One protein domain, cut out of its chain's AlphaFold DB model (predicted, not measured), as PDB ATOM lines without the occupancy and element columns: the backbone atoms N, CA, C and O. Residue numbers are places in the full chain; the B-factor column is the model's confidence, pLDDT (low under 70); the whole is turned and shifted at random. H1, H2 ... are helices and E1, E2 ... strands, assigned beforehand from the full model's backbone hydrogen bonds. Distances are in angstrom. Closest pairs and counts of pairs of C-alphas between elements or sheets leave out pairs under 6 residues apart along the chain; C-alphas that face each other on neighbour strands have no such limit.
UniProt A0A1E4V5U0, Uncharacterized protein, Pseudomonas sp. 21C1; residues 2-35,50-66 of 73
ATOM      1  N   ASP A   2      19.298 -45.527  -1.358       71.62
ATOM      2  CA  ASP A   2      19.145 -44.418  -2.303       71.62
ATOM      3  C   ASP A   2      20.066 -44.635  -3.503       71.62
ATOM      4  O   ASP A   2      21.104 -45.299  -3.390       71.62
ATOM      5  N   CYS A   3      19.684 -44.113  -4.664       69.62
ATOM      6  CA  CYS A   3      20.452 -44.266  -5.892       69.62
ATOM      7  C   CYS A   3      20.725 -42.914  -6.551       69.62
ATOM      8  O   CYS A   3      19.925 -41.985  -6.484       69.62
ATOM      9  N   LEU A   4      21.887 -42.823  -7.190       77.25
ATOM     10  CA  LEU A   4      22.283 -41.725  -8.054       77.25
ATOM     11  C   LEU A   4      22.204 -42.209  -9.498       77.25
ATOM     12  O   LEU A   4      22.781 -43.247  -9.843       77.25
ATOM     13  N   ILE A   5      21.514 -41.446 -10.340       77.19
ATOM     14  CA  ILE A   5      21.455 -41.688 -11.778       77.19
ATOM     15  C   ILE A   5      22.114 -40.505 -12.475       77.19
ATOM     16  O   ILE A   5      21.674 -39.369 -12.326       77.19
ATOM     17  N   ILE A   6      23.180 -40.779 -13.219       76.25
ATOM     18  CA  ILE A   6      23.929 -39.775 -13.972       76.25
ATOM     19  C   ILE A   6      23.607 -39.970 -15.446       76.25
ATOM     20  O   ILE A   6      23.751 -41.080 -15.969       76.25
ATOM     21  N   TYR A   7      23.203 -38.883 -16.095       75.56
ATOM     22  CA  TYR A   7      22.992 -38.813 -17.533       75.56
ATOM     23  C   TYR A   7      24.002 -37.848 -18.147       75.56
ATOM     24  O   TYR A   7      24.185 -36.746 -17.633       75.56
ATOM     25  N   SER A   8      24.650 -38.245 -19.240       73.19
ATOM     26  CA  SER A   8      25.478 -37.336 -20.036       73.19
ATOM     27  C   SER A   8      24.683 -36.751 -21.206       73.19
ATOM     28  O   SER A   8      23.702 -37.338 -21.668       73.19
ATOM     29  N   ARG A   9      25.144 -35.615 -21.746       75.06
ATOM     30  CA  ARG A   9      24.585 -35.032 -22.983       75.06
ATOM     31  C   ARG A   9      24.709 -35.980 -24.189       75.06
ATOM     32  O   ARG A   9      23.933 -35.865 -25.127       75.06
ATOM     33  N   ALA A  10      25.645 -36.931 -24.143       79.19
ATOM     34  CA  ALA A  10      25.834 -37.968 -25.158       79.19
ATOM     35  C   ALA A  10      24.908 -39.189 -24.971       79.19
ATOM     36  O   ALA A  10      25.041 -40.175 -25.691       79.19
ATOM     37  N   GLY A  11      23.983 -39.152 -24.004       73.12
ATOM     38  CA  GLY A  11      23.049 -40.245 -23.730       73.12
ATOM     39  C   GLY A  11      23.633 -41.373 -22.877       73.12
ATOM     40  O   GLY A  11      23.011 -42.425 -22.738       73.12
ATOM     41  N   GLU A  12      24.808 -41.174 -22.277       77.88
ATOM     42  CA  GLU A  12      25.372 -42.151 -21.350       77.88
ATOM     43  C   GLU A  12      24.557 -42.174 -20.053       77.88
ATOM     44  O   GLU A  12      24.252 -41.121 -19.492       77.88
ATOM     45  N   ARG A  13      24.227 -43.371 -19.558       78.25
ATOM     46  CA  ARG A  13      23.488 -43.575 -18.309       78.25
ATOM     47  C   ARG A  13      24.322 -44.397 -17.338       78.25
ATOM     48  O   ARG A  13      24.699 -45.525 -17.642       78.25
ATOM     49  N   ARG A  14      24.523 -43.880 -16.126       76.25
ATOM     50  CA  ARG A  14      25.177 -44.597 -15.020       76.25
ATOM     51  C   ARG A  14      24.247 -44.623 -13.811       76.25
ATOM     52  O   ARG A  14      23.724 -43.584 -13.427       76.25
ATOM     53  N   VAL A  15      24.048 -45.793 -13.208       77.81
ATOM     54  CA  VAL A  15      23.259 -45.958 -11.974       77.81
ATOM     55  C   VAL A  15      24.186 -46.452 -10.877       77.81
ATOM     56  O   VAL A  15      24.919 -47.417 -11.092       77.81
ATOM     57  N   ARG A  16      24.183 -45.794  -9.717       74.19
ATOM     58  CA  ARG A  16      25.059 -46.148  -8.591       74.19
ATOM     59  C   ARG A  16      24.317 -46.045  -7.255       74.19
ATOM     60  O   ARG A  16      23.412 -45.217  -7.132       74.19
ATOM     61  N   PRO A  17      24.672 -46.860  -6.248       72.19
ATOM     62  CA  PRO A  17      24.169 -46.672  -4.893       72.19
ATOM     63  C   PRO A  17      24.717 -45.363  -4.309       72.19
ATOM     64  O   PRO A  17      25.884 -45.029  -4.507       72.19
ATOM     65  N   LEU A  18      23.881 -44.637  -3.573       76.50
ATOM     66  CA  LEU A  18      24.221 -43.375  -2.922       76.50
ATOM     67  C   LEU A  18      23.944 -43.487  -1.421       76.50
ATOM     68  O   LEU A  18      22.911 -44.009  -0.999       76.50
ATOM     69  N   ARG A  19      24.863 -42.982  -0.590       73.38
ATOM     70  CA  ARG A  19      24.639 -42.889   0.859       73.38
ATOM     71  C   ARG A  19      24.172 -41.478   1.220       73.38
ATOM     72  O   ARG A  19      24.951 -40.530   1.185       73.38
ATOM     73  N   THR A  20      22.916 -41.344   1.635       71.81
ATOM     74  CA  THR A  20      22.327 -40.069   2.102       71.81
ATOM     75  C   THR A  20      22.413 -39.879   3.622       71.81
ATOM     76  O   THR A  20      21.972 -38.854   4.148       71.81
ATOM     77  N   LYS A  21      22.976 -40.857   4.358       61.88
ATOM     78  CA  LYS A  21      23.104 -40.800   5.823       61.88
ATOM     79  C   LYS A  21      23.777 -39.481   6.223       61.88
ATOM     80  O   LYS A  21      24.965 -39.329   5.955       61.88
ATOM     81  N   ARG A  22      23.026 -38.628   6.941       56.62
ATOM     82  CA  ARG A  22      23.429 -37.423   7.715       56.62
ATOM     83  C   ARG A  22      22.936 -36.057   7.225       56.62
ATOM     84  O   ARG A  22      23.277 -35.078   7.875       56.62
ATOM     85  N   LEU A  23      22.102 -35.952   6.192       58.97
ATOM     86  CA  LEU A  23      21.457 -34.664   5.898       58.97
ATOM     87  C   LEU A  23      20.081 -34.578   6.598       58.97
ATOM     88  O   LEU A  23      19.206 -35.404   6.312       58.97
ATOM     89  N   PRO A  24      19.882 -33.642   7.551       57.06
ATOM     90  CA  PRO A  24      18.569 -33.402   8.139       57.06
ATOM     91  C   PRO A  24      17.555 -33.054   7.036       57.06
ATOM     92  O   PRO A  24      17.917 -32.467   6.023       57.06
ATOM     93  N   ASN A  25      16.294 -33.456   7.210       59.34
ATOM     94  CA  ASN A  25      15.170 -33.209   6.286       59.34
ATOM     95  C   ASN A  25      15.214 -33.915   4.914       59.34
ATOM     96  O   ASN A  25      14.207 -33.923   4.212       59.34
ATOM     97  N   LEU A  26      16.289 -34.632   4.569       63.75
ATOM     98  CA  LEU A  26      16.360 -35.404   3.317       63.75
ATOM     99  C   LEU A  26      15.475 -36.665   3.307       63.75
ATOM    100  O   LEU A  26      15.201 -37.215   2.248       63.75
ATOM    101  N   LYS A  27      14.956 -37.092   4.469       60.31
ATOM    102  CA  LYS A  27      13.965 -38.183   4.571       60.31
ATOM    103  C   LYS A  27      12.647 -37.889   3.840       60.31
ATOM    104  O   LYS A  27      11.911 -38.830   3.573       60.31
ATOM    105  N   ALA A  28      12.338 -36.618   3.577       62.03
ATOM    106  CA  ALA A  28      11.116 -36.192   2.891       62.03
ATOM    107  C   ALA A  28      11.307 -35.997   1.374       62.03
ATOM    108  O   ALA A  28      10.371 -35.594   0.690       62.03
ATOM    109  N   VAL A  29      12.511 -36.245   0.848       67.62
ATOM    110  CA  VAL A  29      12.829 -36.052  -0.570       67.62
ATOM    111  C   VAL A  29      12.679 -37.386  -1.296       67.62
ATOM    112  O   VAL A  29      13.475 -38.297  -1.085       67.62
ATOM    113  N   GLU A  30      11.669 -37.501  -2.160       68.62
ATOM    114  CA  GLU A  30      11.456 -38.703  -2.983       68.62
ATOM    115  C   GLU A  30      12.500 -38.826  -4.102       68.62
ATOM    116  O   GLU A  30      12.993 -39.917  -4.386       68.62
ATOM    117  N   PHE A  31      12.865 -37.703  -4.723       70.38
ATOM    118  CA  PHE A  31      13.940 -37.611  -5.706       70.38
ATOM    119  C   PHE A  31      14.460 -36.171  -5.806       70.38
ATOM    120  O   PHE A  31      13.766 -35.217  -5.460       70.38
ATOM    121  N   ALA A  32      15.685 -36.010  -6.307       75.06
ATOM    122  CA  ALA A  32      16.267 -34.714  -6.637       75.06
ATOM    123  C   ALA A  32      16.911 -34.788  -8.024       75.06
ATOM    124  O   ALA A  32      17.540 -35.791  -8.368       75.06
ATOM    125  N   VAL A  33      16.763 -33.723  -8.812       76.06
ATOM    126  CA  VAL A  33      17.419 -33.586 -10.115       76.06
ATOM    127  C   VAL A  33      18.466 -32.491 -10.000       76.06
ATOM    128  O   VAL A  33      18.145 -31.356  -9.660       76.06
ATOM    129  N   ILE A  34      19.716 -32.841 -10.288       75.56
ATOM    130  CA  ILE A  34      20.837 -31.905 -10.304       75.56
ATOM    131  C   ILE A  34      21.348 -31.836 -11.740       75.56
ATOM    132  O   ILE A  34      21.735 -32.855 -12.311       75.56
ATOM    133  N   SER A  35      21.344 -30.637 -12.317       75.56
ATOM    134  CA  SER A  35      21.986 -30.363 -13.599       75.56
ATOM    135  C   SER A  35      23.254 -29.565 -13.330       75.56
ATOM    136  O   SER A  35      23.182 -28.414 -12.912       75.56
ATOM    137  N   ALA A  50      30.555 -46.322  -1.972       62.12
ATOM    138  CA  ALA A  50      29.441 -45.525  -2.468       62.12
ATOM    139  C   ALA A  50      29.573 -44.093  -1.916       62.12
ATOM    140  O   ALA A  50      29.522 -43.934  -0.685       62.12
ATOM    141  N   PRO A  51      29.742 -43.069  -2.776       66.19
ATOM    142  CA  PRO A  51      29.964 -41.712  -2.311       66.19
ATOM    143  C   PRO A  51      28.781 -41.261  -1.456       66.19
ATOM    144  O   PRO A  51      27.625 -41.658  -1.656       66.19
ATOM    145  N   THR A  52      29.073 -40.439  -0.455       73.94
ATOM    146  CA  THR A  52      28.010 -39.762   0.288       73.94
ATOM    147  C   THR A  52      27.460 -38.611  -0.546       73.94
ATOM    148  O   THR A  52      28.203 -37.971  -1.290       73.94
ATOM    149  N   LEU A  53      26.169 -38.301  -0.401       76.38
ATOM    150  CA  LEU A  53      25.563 -37.148  -1.082       76.38
ATOM    151  C   LEU A  53      26.328 -35.845  -0.781       76.38
ATOM    152  O   LEU A  53      26.539 -35.043  -1.680       76.38
ATOM    153  N   GLY A  54      26.827 -35.672   0.447       74.00
ATOM    154  CA  GLY A  54      27.643 -34.510   0.814       74.00
ATOM    155  C   GLY A  54      28.950 -34.387   0.018       74.00
ATOM    156  O   GLY A  54      29.300 -33.286  -0.389       74.00
ATOM    157  N   GLN A  55      29.645 -35.497  -0.254       76.06
ATOM    158  CA  GLN A  55      30.860 -35.484  -1.084       76.06
ATOM    159  C   GLN A  55      30.553 -35.119  -2.537       76.06
ATOM    160  O   GLN A  55      31.287 -34.337  -3.131       76.06
ATOM    161  N   LEU A  56      29.460 -35.659  -3.088       77.12
ATOM    162  CA  LEU A  56      29.028 -35.350  -4.451       77.12
ATOM    163  C   LEU A  56      28.694 -33.861  -4.601       77.12
ATOM    164  O   LEU A  56      29.147 -33.217  -5.538       77.12
ATOM    165  N   LEU A  57      27.926 -33.314  -3.659       79.50
ATOM    166  CA  LEU A  57      27.542 -31.906  -3.660       79.50
ATOM    167  C   LEU A  57      28.758 -30.984  -3.538       79.50
ATOM    168  O   LEU A  57      28.876 -30.042  -4.311       79.50
ATOM    169  N   ALA A  58      29.699 -31.302  -2.644       78.31
ATOM    170  CA  ALA A  58      30.932 -30.535  -2.491       78.31
ATOM    171  C   ALA A  58      31.798 -30.536  -3.764       78.31
ATOM    172  O   ALA A  58      32.371 -29.511  -4.113       78.31
ATOM    173  N   GLN A  59      31.882 -31.661  -4.482       76.62
ATOM    174  CA  GLN A  59      32.616 -31.738  -5.754       76.62
ATOM    175  C   GLN A  59      31.969 -30.928  -6.878       76.62
ATOM    176  O   GLN A  59      32.660 -30.487  -7.791       76.62
ATOM    177  N   LEU A  60      30.649 -30.765  -6.822       77.06
ATOM    178  CA  LEU A  60      29.884 -29.974  -7.779       77.06
ATOM    179  C   LEU A  60      29.796 -28.493  -7.390       77.06
ATOM    180  O   LEU A  60      29.147 -27.736  -8.104       77.06
ATOM    181  N   ASP A  61      30.395 -28.101  -6.262       78.81
ATOM    182  CA  ASP A  61      30.223 -26.781  -5.648       78.81
ATOM    183  C   ASP A  61      28.738 -26.417  -5.431       78.81
ATOM    184  O   ASP A  61      28.294 -25.284  -5.602       78.81
ATOM    185  N   ILE A  62      27.930 -27.420  -5.071       79.50
ATOM    186  CA  ILE A  62      26.503 -27.264  -4.779       79.50
ATOM    187  C   ILE A  62      26.305 -27.287  -3.272       79.50
ATOM    188  O   ILE A  62      26.649 -28.253  -2.591       79.50
ATOM    189  N   GLN A  63      25.648 -26.257  -2.753       75.38
ATOM    190  CA  GLN A  63      25.230 -26.199  -1.360       75.38
ATOM    191  C   GLN A  63      23.707 -26.330  -1.265       75.38
ATOM    192  O   GLN A  63      22.964 -25.571  -1.884       75.38
ATOM    193  N   ILE A  64      23.224 -27.286  -0.467       73.56
ATOM    194  CA  ILE A  64      21.805 -27.339  -0.091       73.56
ATOM    195  C   ILE A  64      21.588 -26.290   1.002       73.56
ATOM    196  O   ILE A  64      22.066 -26.462   2.122       73.56
ATOM    197  N   ILE A  65      20.891 -25.206   0.663       70.75
ATOM    198  CA  ILE A  65      20.592 -24.101   1.588       70.75
ATOM    199  C   ILE A  65      19.325 -24.399   2.403       70.75
ATOM    200  O   ILE A  65      19.281 -24.116   3.598       70.75
ATOM    201  N   ASP A  66      18.314 -24.999   1.771       66.12
ATOM    202  CA  ASP A  66      17.039 -25.356   2.395       66.12
ATOM    203  C   ASP A  66      16.418 -26.579   1.694       66.12
ATOM    204  O   ASP A  66      16.701 -26.848   0.524       66.12
TER     205      ASP A  66
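What this domain is: This is residues 2 to 35 and 50 to 66 of the 73 residues of an uncharacterized protein of Pseudomonas sp. 21C1 (UniProt A0A1E4V5U0). With little regular structure, the domain is a two-stranded hairpin, E1 and E2, whose turn makes one end of an elongated outline; the short helix H1 lies near the other end of the hairpin, and a long looping stretch, residues 19 to 35, has no named element. The 51 printed residues hold E1, E2 and H1 in that order, a mixed class with only 19 residues in named elements. The antiparallel sheet has the order E1 - E2. The whole is only just compact, close to loose, with a radius of gyration of the C-alphas of 11.5 A and spans of 34 by 21 by 19 A.

Where its parts are: E1, residues 2 to 7, is 16.7 A long and begins at C-alpha 2 (19.145, -44.418, -2.303). E2, residues 13 to 18, is 15.4 A long. H1, residues 53 to 59, ends at C-alpha 59 (32.616, -31.738, -5.754).

How they stand to each other: E1 and E2 form a hairpin, antiparallel at 156 degrees; N 4 and O 16 are 2.8 A apart, within hydrogen-bond range. The closest C-alphas of E2 and H1, Leu 18 and Leu 53, are 6.6 A apart. E1 and H1 are apart. In H1 every O i to N i+4 pair is within hydrogen-bond range.

The domain as a whole: The C-alphas of Ala 10 and Pro 24, the two farthest apart, are 34.4 A apart. Residues 36 to 49 are not printed, leaving 20.2 A between C-alphas 35 and 50. The link E1 to E2 is tight. Confidence is under 70 at 14 residues, among them 21 to 30.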